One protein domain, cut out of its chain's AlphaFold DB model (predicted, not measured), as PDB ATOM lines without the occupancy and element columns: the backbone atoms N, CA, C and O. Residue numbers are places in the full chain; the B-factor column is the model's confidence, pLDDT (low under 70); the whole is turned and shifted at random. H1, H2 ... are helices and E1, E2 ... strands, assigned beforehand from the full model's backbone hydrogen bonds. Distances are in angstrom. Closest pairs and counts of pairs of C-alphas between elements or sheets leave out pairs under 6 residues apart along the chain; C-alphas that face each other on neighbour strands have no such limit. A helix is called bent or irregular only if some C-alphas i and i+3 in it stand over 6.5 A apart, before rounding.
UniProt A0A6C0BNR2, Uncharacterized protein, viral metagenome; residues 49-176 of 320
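AT A GLANCE: This is residues 49 to 176 of the 320 residues of an uncharacterized protein of viral metagenome (UniProt A0A6C0BNR2). A strongly twisted sheet of four antiparallel strands forms a wall, with H2 and H3 over separate parts of one of its faces. The bent helix H1 spans these two helices: its arm H1b packs on both, while its arm H1a reaches beyond the sheet, and the small H4 packs on H3 after a long link. The printed part has 128 residues with four named helices and four named strands, in the order H1 E1 E2 H2 E3 E4 H3 H4; the sheet's order is E1 E2 E4 E3 and the class is mixed, helices and strands. The whole is compact, with a radius of gyration of the C-alphas of 14.5 A and spans of 43 by 31 by 28 A.

IN THESE COORDINATES: The strands are E1, residues 79 to 83, 13.6 A; E2, 88 to 92, 13.2 A; E3, 120 to 125, 15.2 A; and E4, 128 to 133, 15.7 A. H2 is residues 102 to 112, 15.5 A; H3 is 140 to 152, 17.5 A; H4 is 172 to 176, 6.1 A, ending at C-alpha 176 at (163.946, -28.144, 254.641). H1, residues 49 to 73, was assigned as one helix by its hydrogen bonds but is bent, with C-alphas 59 and 62 7.5 A apart. Its arms are H1a, 49 to 59, 15.3 A, from C-alpha 49 at (163.324, -16.706, 252.004), and H1b, 62 to 73, 16.7 A.

HOW THE PARTS SIT: E1 and E2 form a hairpin, with N 80 and O 91 2.9 A apart. E2 and E4 are antiparallel, with N 90 and O 131 2.8 A apart. E3 and E4 form a hairpin, with N 123 and O 130 2.8 A apart. H2 and H3 are on the same face, two layers, helices on one face of a sheet. H2 is over E4 and H3 over E1 and E2, each at a height over the sheet of 9.5 A and along the strands. E2, H2 and E3 make a split strand-helix-strand unit, two strands running the same way with E4 between them; its crossover is right-handed. H1b only grazes the sheet. Its residues 67 to 71 touch H2 at a shallow tilt of 27 degrees, opposite ways; the closest C-alphas, of Ile 70 and Ser 111, are 6.3 A apart. It touches H3 at a steep tilt of 50 degrees, with the closest C-alphas, of Val 68 and Phe 151, 6.4 A apart. H3 touches H4 with residues 141 to 145 alone; the closest C-alphas, of Glu 141 and Val 174, are 5.7 A apart. H2 and H3 are apart. In H1a, H1b, H2, H3 and H4 every O i to N i+4 pair is within hydrogen-bond range.

THE WHOLE: The two C-alphas farthest apart, of Arg 103 and Arg 164, are 42.8 A apart. The printed part has no cut. The link from H3 to H4 is long, 19 residues. The mean pLDDT of the printed part is 72.8; residues 93 to 100 and 152 to 176 are among those under 70.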
ATOM      1  N   ILE A  49     163.347 -16.179 250.630       74.56
ATOM      2  CA  ILE A  49     163.324 -16.706 252.004       74.56
ATOM      3  C   ILE A  49     164.492 -16.117 252.804       74.56
ATOM      4  O   ILE A  49     164.285 -15.572 253.890       74.56
ATOM      5  N   LEU A  50     165.711 -16.165 252.257       75.25
ATOM      6  CA  LEU A  50     166.910 -15.632 252.913       75.25
ATOM      7  C   LEU A  50     166.832 -14.116 253.130       75.25
ATOM      8  O   LEU A  50     167.177 -13.626 254.206       75.25
ATOM      9  N   GLY A  51     166.347 -13.374 252.136       76.62
ATOM     10  CA  GLY A  51     166.135 -11.933 252.211       76.62
ATOM     11  C   GLY A  51     165.138 -11.562 253.304       76.62
ATOM     12  O   GLY A  51     165.397 -10.643 254.082       76.62
ATOM     13  N   ASN A  52     164.041 -12.312 253.425       77.94
ATOM     14  CA  ASN A  52     163.055 -12.105 254.480       77.94
ATOM     15  C   ASN A  52     163.609 -12.432 255.866       77.94
ATOM     16  O   ASN A  52     163.432 -11.632 256.780       77.94
ATOM     17  N   ILE A  53     164.323 -13.550 256.025       75.69
ATOM     18  CA  ILE A  53     164.987 -13.889 257.292       75.69
ATOM     19  C   ILE A  53     165.948 -12.770 257.696       75.69
ATOM     20  O   ILE A  53     165.887 -12.293 258.825       75.69
ATOM     21  N   HIS A  54     166.783 -12.295 256.770       75.31
ATOM     22  CA  HIS A  54     167.701 -11.190 257.036       75.31
ATOM     23  C   HIS A  54     166.954  -9.914 257.449       75.31
ATOM     24  O   HIS A  54     167.313  -9.283 258.442       75.31
ATOM     25  N   ARG A  55     165.886  -9.549 256.727       80.00
ATOM     26  CA  ARG A  55     165.024  -8.407 257.069       80.00
ATOM     27  C   ARG A  55     164.488  -8.523 258.492       80.00
ATOM     28  O   ARG A  55     164.556  -7.556 259.245       80.00
ATOM     29  N   TYR A  56     163.989  -9.699 258.864       81.19
ATOM     30  CA  TYR A  56     163.485  -9.952 260.205       81.19
ATOM     31  C   TYR A  56     164.602  -9.873 261.247       81.19
ATOM     32  O   TYR A  56     164.418  -9.180 262.237       81.19
ATOM     33  N   ILE A  57     165.781 -10.463 261.018       78.69
ATOM     34  CA  ILE A  57     166.934 -10.332 261.930       78.69
ATOM     35  C   ILE A  57     167.242  -8.860 262.218       78.69
ATOM     36  O   ILE A  57     167.435  -8.503 263.379       78.69
ATOM     37  N   THR A  58     167.279  -8.013 261.184       79.38
ATOM     38  CA  THR A  58     167.534  -6.575 261.340       79.38
ATOM     39  C   THR A  58     166.418  -5.890 262.125       79.38
ATOM     40  O   THR A  58     166.700  -5.172 263.079       79.38
ATOM     41  N   LEU A  59     165.161  -6.142 261.753       83.94
ATOM     42  CA  LEU A  59     163.987  -5.522 262.373       83.94
ATOM     43  C   LEU A  59     163.851  -5.891 263.857       83.94
ATOM     44  O   LEU A  59     163.512  -5.061 264.693       83.94
ATOM     45  N   LEU A  60     164.137  -7.147 264.181       85.44
ATOM     46  CA  LEU A  60     163.908  -7.736 265.493       85.44
ATOM     47  C   LEU A  60     165.104  -7.622 266.430       85.44
ATOM     48  O   LEU A  60     164.981  -7.945 267.611       85.44
ATOM     49  N   SER A  61     166.256  -7.194 265.911       84.62
ATOM     50  CA  SER A  61     167.505  -7.129 266.664       84.62
ATOM     51  C   SER A  61     167.376  -6.401 268.003       84.62
ATOM     52  O   SER A  61     167.774  -6.986 269.013       84.62
ATOM     53  N   PRO A  62     166.771  -5.197 268.072       86.38
ATOM     54  CA  PRO A  62     166.682  -4.459 269.330       86.38
ATOM     55  C   PRO A  62     165.868  -5.213 270.389       86.38
ATOM     56  O   PRO A  62     166.272  -5.310 271.549       86.38
ATOM     57  N   ASP A  63     164.743  -5.798 269.980       89.88
ATOM     58  CA  ASP A  63     163.862  -6.548 270.869       89.88
ATOM     59  C   ASP A  63     164.521  -7.850 271.339       89.88
ATOM     60  O   ASP A  63     164.526  -8.134 272.539       89.88
ATOM     61  N   PHE A  64     165.147  -8.614 270.437       86.62
ATOM     62  CA  PHE A  64     165.865  -9.832 270.816       86.62
ATOM     63  C   PHE A  64     167.054  -9.557 271.726       86.62
ATOM     64  O   PHE A  64     167.244 -10.307 272.676       86.62
ATOM     65  N   GLN A  65     167.825  -8.490 271.503       85.00
ATOM     66  CA  GLN A  65     168.918  -8.121 272.407       85.00
ATOM     67  C   GLN A  65     168.401  -7.872 273.827       85.00
ATOM     68  O   GLN A  65     168.971  -8.383 274.789       85.00
ATOM     69  N   ARG A  66     167.277  -7.160 273.973       88.56
ATOM     70  CA  ARG A  66     166.631  -6.958 275.280       88.56
ATOM     71  C   ARG A  66     166.193  -8.285 275.895       88.56
ATOM     72  O   ARG A  66     166.452  -8.518 277.072       88.56
ATOM     73  N   ILE A  67     165.557  -9.161 275.112       87.75
ATOM     74  CA  ILE A  67     165.119 -10.486 275.577       87.75
ATOM     75  C   ILE A  67     166.324 -11.310 276.051       87.75
ATOM     76  O   ILE A  67     166.307 -11.802 277.176       87.75
ATOM     77  N   VAL A  68     167.376 -11.423 275.238       84.12
ATOM     78  CA  VAL A  68     168.616 -12.151 275.562       84.12
ATOM     79  C   VAL A  68     169.257 -11.599 276.833       84.12
ATOM     80  O   VAL A  68     169.614 -12.382 277.709       84.12
ATOM     81  N   ASN A  69     169.343 -10.275 276.981       85.31
ATOM     82  CA  ASN A  69     169.917  -9.649 278.172       85.31
ATOM     83  C   ASN A  69     169.122 -10.001 279.433       85.31
ATOM     84  O   ASN A  69     169.711 -10.396 280.433       85.31
ATOM     85  N   ILE A  70     167.787  -9.939 279.378       87.94
ATOM     86  CA  ILE A  70     166.928 -10.331 280.504       87.94
ATOM     87  C   ILE A  70     167.115 -11.814 280.830       87.94
ATOM     88  O   ILE A  70     167.255 -12.190 281.992       87.94
ATOM     89  N   LEU A  71     167.127 -12.677 279.818       84.06
ATOM     90  CA  LEU A  71     167.357 -14.104 280.020       84.06
ATOM     91  C   LEU A  71     168.730 -14.375 280.657       84.06
ATOM     92  O   LEU A  71     168.817 -15.171 281.596       84.06
ATOM     93  N   GLY A  72     169.766 -13.652 280.226       81.25
ATOM     94  CA  GLY A  72     171.109 -13.674 280.802       81.25
ATOM     95  C   GLY A  72     171.149 -13.209 282.261       81.25
ATOM     96  O   GLY A  72     171.668 -13.932 283.108       81.25
ATOM     97  N   GLU A  73     170.525 -12.071 282.592       84.44
ATOM     98  CA  GLU A  73     170.399 -11.558 283.972       84.44
ATOM     99  C   GLU A  73     169.795 -12.595 284.927       84.44
ATOM    100  O   GLU A  73     170.154 -12.676 286.104       84.44
ATOM    101  N   HIS A  74     168.860 -13.398 284.418       83.38
ATOM    102  CA  HIS A  74     168.164 -14.416 285.194       83.38
ATOM    103  C   HIS A  74     168.751 -15.820 285.013       83.38
ATOM    104  O   HIS A  74     168.156 -16.770 285.522       83.38
ATOM    105  N   ASN A  75     169.904 -15.997 284.356       78.06
ATOM    106  CA  ASN A  75     170.500 -17.310 284.065       78.06
ATOM    107  C   ASN A  75     169.450 -18.301 283.529       78.06
ATOM    108  O   ASN A  75     169.188 -19.347 284.137       78.06
ATOM    109  N   SER A  76     168.746 -17.905 282.472       74.44
ATOM    110  CA  SER A  76     167.718 -18.705 281.815       74.44
ATOM    111  C   SER A  76     168.056 -18.838 280.338       74.44
ATOM    112  O   SER A  76     168.267 -17.847 279.657       74.44
ATOM    113  N   THR A  77     168.101 -20.067 279.839       68.56
ATOM    114  CA  THR A  77     168.289 -20.373 278.410       68.56
ATOM    115  C   THR A  77     167.119 -21.180 277.848       68.56
ATOM    116  O   THR A  77     167.111 -21.539 276.674       68.56
ATOM    117  N   ASP A  78     166.120 -21.455 278.690       73.31
ATOM    118  CA  ASP A  78     164.971 -22.291 278.369       73.31
ATOM    119  C   ASP A  78     163.898 -21.462 277.668       73.31
ATOM    120  O   ASP A  78     163.145 -20.708 278.299       73.31
ATOM    121  N   TYR A  79     163.802 -21.658 276.357       79.00
ATOM    122  CA  TYR A  79     162.723 -21.125 275.548       79.00
ATOM    123  C   TYR A  79     162.131 -22.200 274.633       79.00
ATOM    124  O   TYR A  79     162.770 -23.201 274.306       79.00
ATOM    125  N   LYS A  80     160.890 -21.982 274.211       82.75
ATOM    126  CA  LYS A  80     160.193 -22.807 273.227       82.75
ATOM    127  C   LYS A  80     159.452 -21.907 272.253       82.75
ATOM    128  O   LYS A  80     158.805 -20.956 272.677       82.75
ATOM    129  N   ILE A  81     159.503 -22.234 270.969       81.50
ATOM    130  CA  ILE A  81     158.671 -21.582 269.957       81.50
ATOM    131  C   ILE A  81     157.433 -22.436 269.721       81.50
ATOM    132  O   ILE A  81     157.515 -23.663 269.632       81.50
ATOM    133  N   THR A  82     156.275 -21.794 269.640       81.81
ATOM    134  CA  THR A  82     155.020 -22.452 269.280       81.81
ATOM    135  C   THR A  82     154.226 -21.596 268.312       81.81
ATOM    136  O   THR A  82     154.120 -20.388 268.510       81.81
ATOM    137  N   ASP A  83     153.610 -22.230 267.320       82.25
ATOM    138  CA  ASP A  83     152.543 -21.628 266.529       82.25
ATOM    139  C   ASP A  83     151.195 -22.092 267.093       82.25
ATOM    140  O   ASP A  83     150.918 -23.291 267.165       82.25
ATOM    141  N   ARG A  84     150.369 -21.147 267.548       75.06
ATOM    142  CA  ARG A  84     149.029 -21.437 268.090       75.06
ATOM    143  C   ARG A  84     147.905 -21.076 267.117       75.06
ATOM    144  O   ARG A  84     146.776 -20.850 267.551       75.06
ATOM    145  N   GLY A  85     148.206 -20.919 265.826       69.31
ATOM    146  CA  GLY A  85     147.249 -20.525 264.780       69.31
ATOM    147  C   GLY A  85     146.764 -19.072 264.883       69.31
ATOM    148  O   GLY A  85     146.082 -18.573 263.996       69.31
ATOM    149  N   LYS A  86     147.127 -18.368 265.961       70.94
ATOM    150  CA  LYS A  86     146.915 -16.926 266.158       70.94
ATOM    151  C   LYS A  86     148.220 -16.136 266.011       70.94
ATOM    152  O   LYS A  86     148.235 -14.936 266.277       70.94
ATOM    153  N   GLY A  87     149.304 -16.793 265.617       78.25
ATOM    154  CA  GLY A  87     150.634 -16.212 265.500       78.25
ATOM    155  C   GLY A  87     151.675 -16.991 266.291       78.25
ATOM    156  O   GLY A  87     151.357 -17.891 267.074       78.25
ATOM    157  N   LEU A  88     152.925 -16.603 266.062       85.75
ATOM    158  CA  LEU A  88     154.088 -17.215 266.681       85.75
ATOM    159  C   LEU A  88     154.276 -16.706 268.108       85.75
ATOM    160  O   LEU A  88     154.138 -15.514 268.394       85.75
ATOM    161  N   GLU A  89     154.606 -17.620 269.009       88.00
ATOM    162  CA  GLU A  89     154.844 -17.337 270.418       88.00
ATOM    163  C   GLU A  89     156.202 -17.904 270.839       88.00
ATOM    164  O   GLU A  89     156.496 -19.077 270.607       88.00
ATOM    165  N   LEU A  90     157.011 -17.067 271.488       86.75
ATOM    166  CA  LEU A  90     158.210 -17.456 272.219       86.75
ATOM    167  C   LEU A  90     157.840 -17.607 273.696       86.75
ATOM    168  O   LEU A  90     157.470 -16.644 274.365       86.75
ATOM    169  N   ILE A  91     157.924 -18.823 274.210       86.25
ATOM    170  CA  ILE A  91     157.577 -19.165 275.584       86.25
ATOM    171  C   ILE A  91     158.863 -19.324 276.384       86.25
ATOM    172  O   ILE A  91     159.694 -20.168 276.061       86.25
ATOM    173  N   VAL A  92     158.999 -18.547 277.454       82.75
ATOM    174  CA  VAL A  92     160.123 -18.581 278.392       82.75
ATOM    175  C   VAL A  92     159.664 -19.183 279.719       82.75
ATOM    176  O   VAL A  92     158.630 -18.794 280.273       82.75
ATOM    177  N   GLY A  93     160.463 -20.107 280.260       68.38
ATOM    178  CA  GLY A  93     160.253 -20.670 281.599       68.38
ATOM    179  C   GLY A  93     159.277 -21.850 281.687       68.38
ATOM    180  O   GLY A  93     159.004 -22.315 282.788       68.38
ATOM    181  N   GLU A  94     158.784 -22.361 280.554       62.88
ATOM    182  CA  GLU A  94     157.906 -23.542 280.473       62.88
ATOM    183  C   GLU A  94     158.702 -24.811 280.114       62.88
ATOM    184  O   GLU A  94     158.386 -25.533 279.171       62.88
ATOM    185  N   SER A  95     159.798 -25.064 280.827       54.72
ATOM    186  CA  SER A  95     160.592 -26.282 280.652       54.72
ATOM    187  C   SER A  95     160.167 -27.318 281.691       54.72
ATOM    188  O   SER A  95     160.112 -27.035 282.889       54.72
ATOM    189  N   ALA A  96     159.897 -28.549 281.243       43.97
ATOM    190  CA  ALA A  96     159.571 -29.684 282.114       43.97
ATOM    191  C   ALA A  96     160.701 -30.029 283.110       43.97
ATOM    192  O   ALA A  96     160.487 -30.813 284.030       43.97
ATOM    193  N   ARG A  97     161.903 -29.459 282.925       42.41
ATOM    194  CA  ARG A  97     163.096 -29.704 283.748       42.41
ATOM    195  C   ARG A  97     163.453 -28.545 284.680       42.41
ATOM    196  O   ARG A  97     164.292 -28.737 285.553       42.41
ATOM    197  N   CYS A  98     162.837 -27.370 284.538       47.47
ATOM    198  CA  CYS A  98     163.134 -26.201 285.366       47.47
ATOM    199  C   CYS A  98     161.871 -25.373 285.631       47.47
ATOM    200  O   CYS A  98     161.619 -24.356 284.988       47.47
ATOM    201  N   SER A  99     161.096 -25.761 286.650       56.25
ATOM    202  CA  SER A  99     160.111 -24.850 287.233       56.25
ATOM    203  C   SER A  99     160.867 -23.709 287.916       56.25
ATOM    204  O   SER A  99     161.466 -23.892 288.980       56.25
ATOM    205  N   LEU A 100     160.875 -22.526 287.305       65.06
ATOM    206  CA  LEU A 100     161.403 -21.329 287.951       65.06
ATOM    207  C   LEU A 100     160.713 -21.148 289.305       65.06
ATOM    208  O   LEU A 100     159.487 -21.232 289.408       65.06
ATOM    209  N   SER A 101     161.484 -20.870 290.358       74.06
ATOM    210  CA  SER A 101     160.879 -20.529 291.646       74.06
ATOM    211  C   SER A 101     159.944 -19.329 291.464       74.06
ATOM    212  O   SER A 101     160.241 -18.414 290.692       74.06
ATOM    213  N   LYS A 102     158.822 -19.287 292.200       77.50
ATOM    214  CA  LYS A 102     157.849 -18.178 292.110       77.50
ATOM    215  C   LYS A 102     158.518 -16.799 292.224       77.50
ATOM    216  O   LYS A 102     158.112 -15.853 291.553       77.50
ATOM    217  N   ARG A 103     159.568 -16.691 293.051       81.12
ATOM    218  CA  ARG A 103     160.371 -15.471 293.215       81.12
ATOM    219  C   ARG A 103     161.160 -15.127 291.948       81.12
ATOM    220  O   ARG A 103     161.072 -13.988 291.499       81.12
ATOM    221  N   LYS A 104     161.888 -16.088 291.368       80.50
ATOM    222  CA  LYS A 104     162.678 -15.888 290.140       80.50
ATOM    223  C   LYS A 104     161.779 -15.544 288.950       80.50
ATOM    224  O   LYS A 104     162.040 -14.572 288.255       80.50
ATOM    225  N   PHE A 105     160.658 -16.249 288.801       81.25
ATOM    226  CA  PHE A 105     159.646 -15.958 287.783       81.25
ATOM    227  C   PHE A 105     159.104 -14.524 287.890       81.25
ATOM    228  O   PHE A 105     159.084 -13.790 286.907       81.25
ATOM    229  N   LYS A 106     158.725 -14.084 289.100       83.31
ATOM    230  CA  LYS A 106     158.220 -12.721 289.335       83.31
ATOM    231  C   LYS A 106     159.264 -11.644 289.019       83.31
ATOM    232  O   LYS A 106     158.895 -10.575 288.538       83.31
ATOM    233  N   LEU A 107     160.542 -11.897 289.311       86.62
ATOM    234  CA  LEU A 107     161.631 -10.970 288.993       86.62
ATOM    235  C   LEU A 107     161.872 -10.884 287.485       86.62
ATOM    236  O   LEU A 107     161.904  -9.781 286.949       86.62
ATOM    237  N   MET A 108     161.947 -12.025 286.804       86.25
ATOM    238  CA  MET A 108     162.123 -12.077 285.354       86.25
ATOM    239  C   MET A 108     160.957 -11.409 284.618       86.25
ATOM    240  O   MET A 108     161.175 -10.593 283.729       86.25
ATOM    241  N   TYR A 109     159.719 -11.655 285.053       86.19
ATOM    242  CA  TYR A 109     158.541 -10.968 284.524       86.19
ATOM    243  C   TYR A 109     158.625  -9.447 284.664       86.19
ATOM    244  O   TYR A 109     158.342  -8.719 283.714       86.19
ATOM    245  N   LYS A 110     159.055  -8.956 285.831       88.12
ATOM    246  CA  LYS A 110     159.282  -7.522 286.024       88.12
ATOM    247  C   LYS A 110     160.355  -6.983 285.082       88.12
ATOM    248  O   LYS A 110     160.182  -5.868 284.614       88.12
ATOM    249  N   SER A 111     161.426  -7.733 284.809       90.38
ATOM    250  CA  SER A 111     162.454  -7.320 283.843       90.38
ATOM    251  C   SER A 111     161.887  -7.193 282.426       90.38
ATOM    252  O   SER A 111     162.158  -6.194 281.773       90.38
ATOM    253  N   PHE A 112     161.044  -8.132 281.985       88.38
ATOM    254  CA  PHE A 112     160.357  -8.037 280.690       88.38
ATOM    255  C   PHE A 112     159.452  -6.802 280.596       88.38
ATOM    256  O   PHE A 112     159.500  -6.091 279.608       88.38
ATOM    257  N   TYR A 113     158.697  -6.464 281.639       88.25
ATOM    258  CA  TYR A 113     157.808  -5.289 281.620       88.25
ATOM    259  C   TYR A 113     158.514  -3.927 281.726       88.25
ATOM    260  O   TYR A 113     157.845  -2.899 281.696       88.25
ATOM    261  N   ARG A 114     159.843  -3.889 281.891       87.44
ATOM    262  CA  ARG A 114     160.599  -2.622 281.924       87.44
ATOM    263  C   ARG A 114     160.820  -2.016 280.546       87.44
ATOM    264  O   ARG A 114     161.217  -0.857 280.477       87.44
ATOM    265  N   TYR A 115     160.631  -2.799 279.492       86.94
ATOM    266  CA  TYR A 115     160.921  -2.389 278.129       86.94
ATOM    267  C   TYR A 115     159.644  -2.379 277.301       86.94
ATOM    268  O   TYR A 115     158.821  -3.290 277.402       86.94
ATOM    269  N   ASP A 116     159.538  -1.373 276.441       86.19
ATOM    270  CA  ASP A 116     158.577  -1.368 275.349       86.19
ATOM    271  C   ASP A 116     159.180  -2.137 274.174       86.19
ATOM    272  O   ASP A 116     160.295  -1.843 273.740       86.19
ATOM    273  N   TYR A 117     158.463  -3.150 273.695       90.25
ATOM    274  CA  TYR A 117     158.866  -3.953 272.545       90.25
ATOM    275  C   TYR A 117     158.036  -3.548 271.342       90.25
ATOM    276  O   TYR A 117     156.806  -3.562 271.405       90.25
ATOM    277  N   ASP A 118     158.706  -3.257 270.234       89.06
ATOM    278  CA  ASP A 118     158.031  -2.807 269.019       89.06
ATOM    279  C   ASP A 118     157.323  -3.980 268.320       89.06
ATOM    280  O   ASP A 118     156.246  -3.831 267.742       89.06
ATOM    281  N   HIS A 119     157.896  -5.186 268.420       90.50
ATOM    282  CA  HIS A 119     157.456  -6.349 267.644       90.50
ATOM    283  C   HIS A 119     156.919  -7.507 268.485       90.50
ATOM    284  O   HIS A 119     156.469  -8.520 267.934       90.50
ATOM    285  N   PHE A 120     156.926  -7.361 269.810       88.81
ATOM    286  CA  PHE A 120     156.459  -8.382 270.737       88.81
ATOM    287  C   PHE A 120     155.379  -7.844 271.665       88.81
ATOM    288  O   PHE A 120     155.466  -6.738 272.185       88.81
ATOM    289  N   SER A 121     154.378  -8.674 271.948       88.12
ATOM    290  CA  SER A 121     153.478  -8.466 273.081       88.12
ATOM    291  C   SER A 121     153.758  -9.496 274.166       88.12
ATOM    292  O   SER A 121     153.781 -10.700 273.909       88.12
ATOM    293  N   ILE A 122     153.967  -9.036 275.399       87.88
ATOM    294  CA  ILE A 122     154.264  -9.921 276.527       87.88
ATOM    295  C   ILE A 122     152.968 -10.298 277.238       87.88
ATOM    296  O   ILE A 122     152.182  -9.444 277.648       87.88
ATOM    297  N   ARG A 123     152.755 -11.596 277.439       85.81
ATOM    298  CA  ARG A 123     151.629 -12.160 278.182       85.81
ATOM    299  C   ARG A 123     152.130 -13.085 279.275       85.81
ATOM    300  O   ARG A 123     153.106 -13.810 279.101       85.81
ATOM    301  N   LEU A 124     151.420 -13.082 280.397       78.06
ATOM    302  CA  LEU A 124     151.627 -14.058 281.455       78.06
ATOM    303  C   LEU A 124     150.633 -15.203 281.268       78.06
ATOM    304  O   LEU A 124     149.421 -14.991 281.333       78.06
ATOM    305  N   LEU A 125     151.138 -16.413 281.059       74.25
ATOM    306  CA  LEU A 125     150.341 -17.635 281.115       74.25
ATOM    307  C   LEU A 125     150.814 -18.461 282.311       74.25
ATOM    308  O   LEU A 125     151.907 -18.246 282.817       74.25
ATOM    309  N   LYS A 126     149.952 -19.322 282.859       69.94
ATOM    310  CA  LYS A 126     150.149 -20.007 284.152       69.94
ATOM    311  C   LYS A 126     151.539 -20.672 284.278       69.94
ATOM    312  O   LYS A 126     151.692 -21.837 283.939       69.94
ATOM    313  N   GLY A 127     152.515 -19.948 284.834       72.00
ATOM    314  CA  GLY A 127     153.887 -20.423 285.047       72.00
ATOM    315  C   GLY A 127     154.893 -20.103 283.934       72.00
ATOM    316  O   GLY A 127     156.053 -20.474 284.079       72.00
ATOM    317  N   SER A 128     154.500 -19.395 282.874       81.00
ATOM    318  CA  SER A 128     155.375 -19.028 281.757       81.00
ATOM    319  C   SER A 128     155.206 -17.570 281.318       81.00
ATOM    320  O   SER A 128     154.177 -16.924 281.544       81.00
ATOM    321  N   ILE A 129     156.274 -17.023 280.736       86.19
ATOM    322  CA  ILE A 129     156.261 -15.706 280.097       86.19
ATOM    323  C   ILE A 129     156.183 -15.953 278.598       86.19
ATOM    324  O   ILE A 129     157.065 -16.587 278.026       86.19
ATOM    325  N   THR A 130     155.122 -15.474 277.967       88.38
ATOM    326  CA  THR A 130     154.884 -15.662 276.539       88.38
ATOM    327  C   THR A 130     155.102 -14.343 275.821       88.38
ATOM    328  O   THR A 130     154.403 -13.370 276.089       88.38
ATOM    329  N   LEU A 131     156.051 -14.308 274.893       89.31
ATOM    330  CA  LEU A 131     156.271 -13.192 273.988       89.31
ATOM    331  C   LEU A 131     155.640 -13.542 272.645       89.31
ATOM    332  O   LEU A 131     156.119 -14.419 271.926       89.31
ATOM    333  N   ARG A 132     154.527 -12.891 272.319       89.00
ATOM    334  CA  ARG A 132     153.813 -13.104 271.062       89.00
ATOM    335  C   ARG A 132     154.326 -12.153 269.996       89.00
ATOM    336  O   ARG A 132     154.399 -10.948 270.224       89.00
ATOM    337  N   PHE A 133     154.620 -12.716 268.836       88.06
ATOM    338  CA  PHE A 133     155.097 -12.003 267.668       88.06
ATOM    339  C   PHE A 133     153.979 -11.224 266.983       88.06
ATOM    340  O   PHE A 133     152.925 -11.790 266.682       88.06
ATOM    341  N   ASN A 134     154.232  -9.948 266.694       83.12
ATOM    342  CA  ASN A 134     153.258  -9.053 266.065       83.12
ATOM    343  C   ASN A 134     153.596  -8.712 264.601       83.12
ATOM    344  O   ASN A 134     152.978  -7.819 264.028       83.12
ATOM    345  N   ILE A 135     154.555  -9.408 263.978       80.12
ATOM    346  CA  ILE A 135     154.922  -9.183 262.573       80.12
ATOM    347  C   ILE A 135     154.254 -10.224 261.667       80.12
ATOM    348  O   ILE A 135     154.479 -11.425 261.849       80.12
ATOM    349  N   PRO A 136     153.467  -9.793 260.665       74.81
ATOM    350  CA  PRO A 136     152.887 -10.699 259.685       74.81
ATOM    351  C   PRO A 136     153.956 -11.261 258.737       74.81
ATOM    352  O   PRO A 136     154.909 -10.576 258.371       74.81
ATOM    353  N   GLY A 137     153.767 -12.509 258.304       72.81
ATOM    354  CA  GLY A 137     154.600 -13.146 257.277       72.81
ATOM    355  C   GLY A 137     155.928 -13.730 257.767       72.81
ATOM    356  O   GLY A 137     156.720 -14.183 256.941       72.81
ATOM    357  N   LEU A 138     156.207 -13.727 259.074       75.38
ATOM    358  CA  LEU A 138     157.277 -14.556 259.630       75.38
ATOM    359  C   LEU A 138     156.758 -15.988 259.786       75.38
ATOM    360  O   LEU A 138     155.745 -16.214 260.448       75.38
ATOM    361  N   ILE A 139     157.456 -16.943 259.179       75.62
ATOM    362  CA  ILE A 139     157.175 -18.374 259.333       75.62
ATOM    363  C   ILE A 139     157.844 -18.919 260.610       75.62
ATOM    364  O   ILE A 139     158.885 -18.382 261.012       75.62
ATOM    365  N   PRO A 140     157.285 -19.965 261.254       76.06
ATOM    366  CA  PRO A 140     157.843 -20.546 262.479       76.06
ATOM    367  C   PRO A 140     159.341 -20.872 262.384       76.06
ATOM    368  O   PRO A 140     160.102 -20.561 263.298       76.06
ATOM    369  N   GLU A 141     159.778 -21.428 261.256       72.50
ATOM    370  CA  GLU A 141     161.162 -21.840 260.998       72.50
ATOM    371  C   GLU A 141     162.112 -20.638 260.935       72.50
ATOM    372  O   GLU A 141     163.252 -20.699 261.393       72.50
ATOM    373  N   GLY A 142     161.631 -19.518 260.390       73.00
ATOM    374  CA  GLY A 142     162.372 -18.263 260.359       73.00
ATOM    375  C   GLY A 142     162.574 -17.709 261.767       73.00
ATOM    376  O   GLY A 142     163.673 -17.273 262.099       73.00
ATOM    377  N   LEU A 143     161.544 -17.778 262.618       79.44
ATOM    378  CA  LEU A 143     161.659 -17.380 264.022       79.44
ATOM    379  C   LEU A 143     162.622 -18.290 264.791       79.44
ATOM    380  O   LEU A 143     163.420 -17.795 265.581       79.44
ATOM    381  N   GLU A 144     162.578 -19.599 264.540       77.19
ATOM    382  CA  GLU A 144     163.497 -20.573 265.137       77.19
ATOM    383  C   GLU A 144     164.952 -20.261 264.801       77.19
ATOM    384  O   GLU A 144     165.787 -20.196 265.701       77.19
ATOM    385  N   MET A 145     165.239 -19.939 263.538       74.69
ATOM    386  CA  MET A 145     166.571 -19.506 263.121       74.69
ATOM    387  C   MET A 145     167.037 -18.244 263.846       74.69
ATOM    388  O   MET A 145     168.181 -18.167 264.287       74.69
ATOM    389  N   ILE A 146     166.159 -17.247 263.962       77.81
ATOM    390  CA  ILE A 146     166.478 -15.980 264.624       77.81
ATOM    391  C   ILE A 146     166.764 -16.237 266.106       77.81
ATOM    392  O   ILE A 146     167.795 -15.808 266.615       77.81
ATOM    393  N   CYS A 147     165.903 -16.994 266.783       78.44
ATOM    394  CA  CYS A 147     166.115 -17.395 268.167       78.44
ATOM    395  C   CYS A 147     167.444 -18.148 268.346       78.44
ATOM    396  O   CYS A 147     168.189 -17.836 269.269       78.44
ATOM    397  N   ASP A 148     167.790 -19.080 267.457       73.06
ATOM    398  CA  ASP A 148     169.066 -19.796 267.529       73.06
ATOM    399  C   ASP A 148     170.272 -18.859 267.373       73.06
ATOM    400  O   ASP A 148     171.224 -18.959 268.150       73.06
ATOM    401  N   ILE A 149     170.212 -17.892 266.452       71.50
ATOM    402  CA  ILE A 149     171.254 -16.867 266.288       71.50
ATOM    403  C   ILE A 149     171.429 -16.061 267.584       71.50
ATOM    404  O   ILE A 149     172.551 -15.905 268.068       71.50
ATOM    405  N   TYR A 150     170.332 -15.582 268.175       73.19
ATOM    406  CA  TYR A 150     170.383 -14.689 269.337       73.19
ATOM    407  C   TYR A 150     170.676 -15.401 270.663       73.19
ATOM    408  O   TYR A 150     171.425 -14.875 271.484       73.19
ATOM    409  N   PHE A 151     170.113 -16.589 270.887       71.81
ATOM    410  CA  PHE A 151     170.230 -17.295 272.165       71.81
ATOM    411  C   PHE A 151     171.407 -18.269 272.227       71.81
ATOM    412  O   PHE A 151     171.854 -18.585 273.328       71.81
ATOM    413  N   ARG A 152     171.910 -18.767 271.087       64.75
ATOM    414  CA  ARG A 152     173.023 -19.734 271.069       64.75
ATOM    415  C   ARG A 152     174.348 -19.140 270.599       64.75
ATOM    416  O   ARG A 152     175.385 -19.705 270.933       64.75
ATOM    417  N   GLN A 153     174.347 -18.036 269.845       59.56
ATOM    418  CA  GLN A 153     175.573 -17.449 269.284       59.56
ATOM    419  C   GLN A 153     175.599 -15.904 269.319       59.56
ATOM    420  O   GLN A 153     175.812 -15.272 268.279       59.56
ATOM    421  N   PRO A 154     175.450 -15.263 270.496       50.34
ATOM    422  CA  PRO A 154     175.409 -13.802 270.591       50.34
ATOM    423  C   PRO A 154     176.670 -13.118 270.025       50.34
ATOM    424  O   PRO A 154     176.576 -12.062 269.403       50.34
ATOM    425  N   GLU A 155     177.838 -13.757 270.142       45.66
ATOM    426  CA  GLU A 155     179.124 -13.236 269.651       45.66
ATOM    427  C   GLU A 155     179.260 -13.278 268.114       45.66
ATOM    428  O   GLU A 155     180.057 -12.543 267.534       45.66
ATOM    429  N   HIS A 156     178.438 -14.079 267.426       41.75
ATOM    430  CA  HIS A 156     178.442 -14.187 265.964       41.75
ATOM    431  C   HIS A 156     177.406 -13.292 265.279       41.75
ATOM    432  O   HIS A 156     177.443 -13.180 264.054       41.75
ATOM    433  N   ILE A 157     176.526 -12.604 266.018       41.12
ATOM    434  CA  ILE A 157     175.503 -11.712 265.442       41.12
ATOM    435  C   ILE A 157     176.160 -10.620 264.581       41.12
ATOM    436  O   ILE A 157     175.678 -10.328 263.488       41.12
ATOM    437  N   ILE A 158     177.329 -10.114 264.992       36.56
ATOM    438  CA  ILE A 158     178.101  -9.101 264.249       36.56
ATOM    439  C   ILE A 158     178.765  -9.694 262.983       36.56
ATOM    440  O   ILE A 158     178.963  -8.991 261.996       36.56
ATOM    441  N   ALA A 159     179.034 -11.005 262.954       33.47
ATOM    442  CA  ALA A 159     179.592 -11.719 261.797       33.47
ATOM    443  C   ALA A 159     178.523 -12.394 260.901       33.47
ATOM    444  O   ALA A 159     178.834 -12.875 259.807       33.47
ATOM    445  N   SER A 160     177.260 -12.420 261.341       34.09
ATOM    446  CA  SER A 160     176.153 -13.176 260.733       34.09
ATOM    447  C   SER A 160     175.600 -12.587 259.428       34.09
ATOM    448  O   SER A 160     174.773 -13.219 258.771       34.09
ATOM    449  N   MET A 161     176.144 -11.459 258.950       38.47
ATOM    450  CA  MET A 161     175.901 -10.959 257.584       38.47
ATOM    451  C   MET A 161     176.333 -11.949 256.485       38.47
ATOM    452  O   MET A 161     176.016 -11.764 255.312       38.47
ATOM    453  N   LYS A 162     177.011 -13.043 256.847       43.59
ATOM    454  CA  LYS A 162     177.266 -14.191 255.980       43.59
ATOM    455  C   LYS A 162     176.386 -15.383 256.371       43.59
ATOM    456  O   LYS A 162     176.900 -16.427 256.757       43.59
ATOM    457  N   ILE A 163     175.065 -15.296 256.196       43.25
ATOM    458  CA  ILE A 163     174.171 -16.473 256.320       43.25
ATOM    459  C   ILE A 163     174.661 -17.641 255.427       43.25
ATOM    460  O   ILE A 163     174.512 -18.807 255.775       43.25
ATOM    461  N   ARG A 164     175.373 -17.343 254.331       42.50
ATOM    462  CA  ARG A 164     176.024 -18.340 253.460       42.50
ATOM    463  C   ARG A 164     177.306 -18.975 254.031       42.50
ATOM    464  O   ARG A 164     177.726 -20.014 253.527       42.50
ATOM    465  N   SER A 165     177.941 -18.387 255.054       35.75
ATOM    466  CA  SER A 165     179.137 -18.948 255.711       35.75
ATOM    467  C   SER A 165     178.859 -19.611 257.057       35.75
ATOM    468  O   SER A 165     179.720 -20.341 257.540       35.75
ATOM    469  N   VAL A 166     177.684 -19.406 257.659       38.34
ATOM    470  CA  VAL A 166     177.267 -20.108 258.886       38.34
ATOM    471  C   VAL A 166     176.679 -21.474 258.500       38.34
ATOM    472  O   VAL A 166     175.515 -21.770 258.734       38.34
ATOM    473  N   LYS A 167     177.483 -22.313 257.834       45.62
ATOM    474  CA  LYS A 167     177.065 -23.653 257.373       45.62
ATOM    475  C   LYS A 167     176.909 -24.664 258.515       45.62
ATOM    476  O   LYS A 167     176.323 -25.717 258.307       45.62
ATOM    477  N   GLU A 168     177.418 -24.358 259.706       42.19
ATOM    478  CA  GLU A 168     177.499 -25.336 260.797       42.19
ATOM    479  C   GLU A 168     176.227 -25.428 261.658       42.19
ATOM    480  O   GLU A 168     176.099 -26.389 262.406       42.19
ATOM    481  N   HIS A 169     175.279 -24.481 261.566       48.12
ATOM    482  CA  HIS A 169     174.149 -24.410 262.514       48.12
ATOM    483  C   HIS A 169     172.815 -23.935 261.904       48.12
ATOM    484  O   HIS A 169     171.977 -23.390 262.618       48.12
ATOM    485  N   ILE A 170     172.582 -24.122 260.599       50.25
ATOM    486  CA  ILE A 170     171.248 -23.863 260.023       50.25
ATOM    487  C   ILE A 170     170.281 -24.924 260.578       50.25
ATOM    488  O   ILE A 170     170.532 -26.112 260.357       50.25
ATOM    489  N   PRO A 171     169.184 -24.548 261.268       53.47
ATOM    490  CA  PRO A 171     168.218 -25.521 261.770       53.47
ATOM    491  C   PRO A 171     167.691 -26.411 260.636       53.47
ATOM    492  O   PRO A 171     167.429 -25.928 259.529       53.47
ATOM    493  N   SER A 172     167.489 -27.705 260.904       51.97
ATOM    494  CA  SER A 172     167.013 -28.692 259.915       51.97
ATOM    495  C   SER A 172     165.744 -28.244 259.178       51.97
ATOM    496  O   SER A 172     165.563 -28.548 258.001       51.97
ATOM    497  N   ASN A 173     164.896 -27.467 259.850       53.06
ATOM    498  CA  ASN A 173     163.606 -26.992 259.350       53.06
ATOM    499  C   ASN A 173     163.765 -25.821 258.358       53.06
ATOM    500  O   ASN A 173     163.039 -25.718 257.367       53.06
ATOM    501  N   VAL A 174     164.784 -24.978 258.560       54.75
ATOM    502  CA  VAL A 174     165.178 -23.932 257.603       54.75
ATOM    503  C   VAL A 174     165.813 -24.570 256.377       54.75
ATOM    504  O   VAL A 174     165.489 -24.196 255.254       54.75
ATOM    505  N   TYR A 175     166.667 -25.579 256.569       59.19
ATOM    506  CA  TYR A 175     167.229 -26.344 255.459       59.19
ATOM    507  C   TYR A 175     166.132 -27.024 254.635       59.19
ATOM    508  O   TYR A 175     166.160 -26.979 253.407       59.19
ATOM    509  N   TYR A 176     165.120 -27.585 255.298       56.81
ATOM    510  CA  TYR A 176     163.946 -28.144 254.641       56.81
ATOM    511  C   TYR A 176     163.188 -27.089 253.821       56.81
ATOM    512  O   TYR A 176     162.930 -27.313 252.638       56.81
TER     513      TYR A 176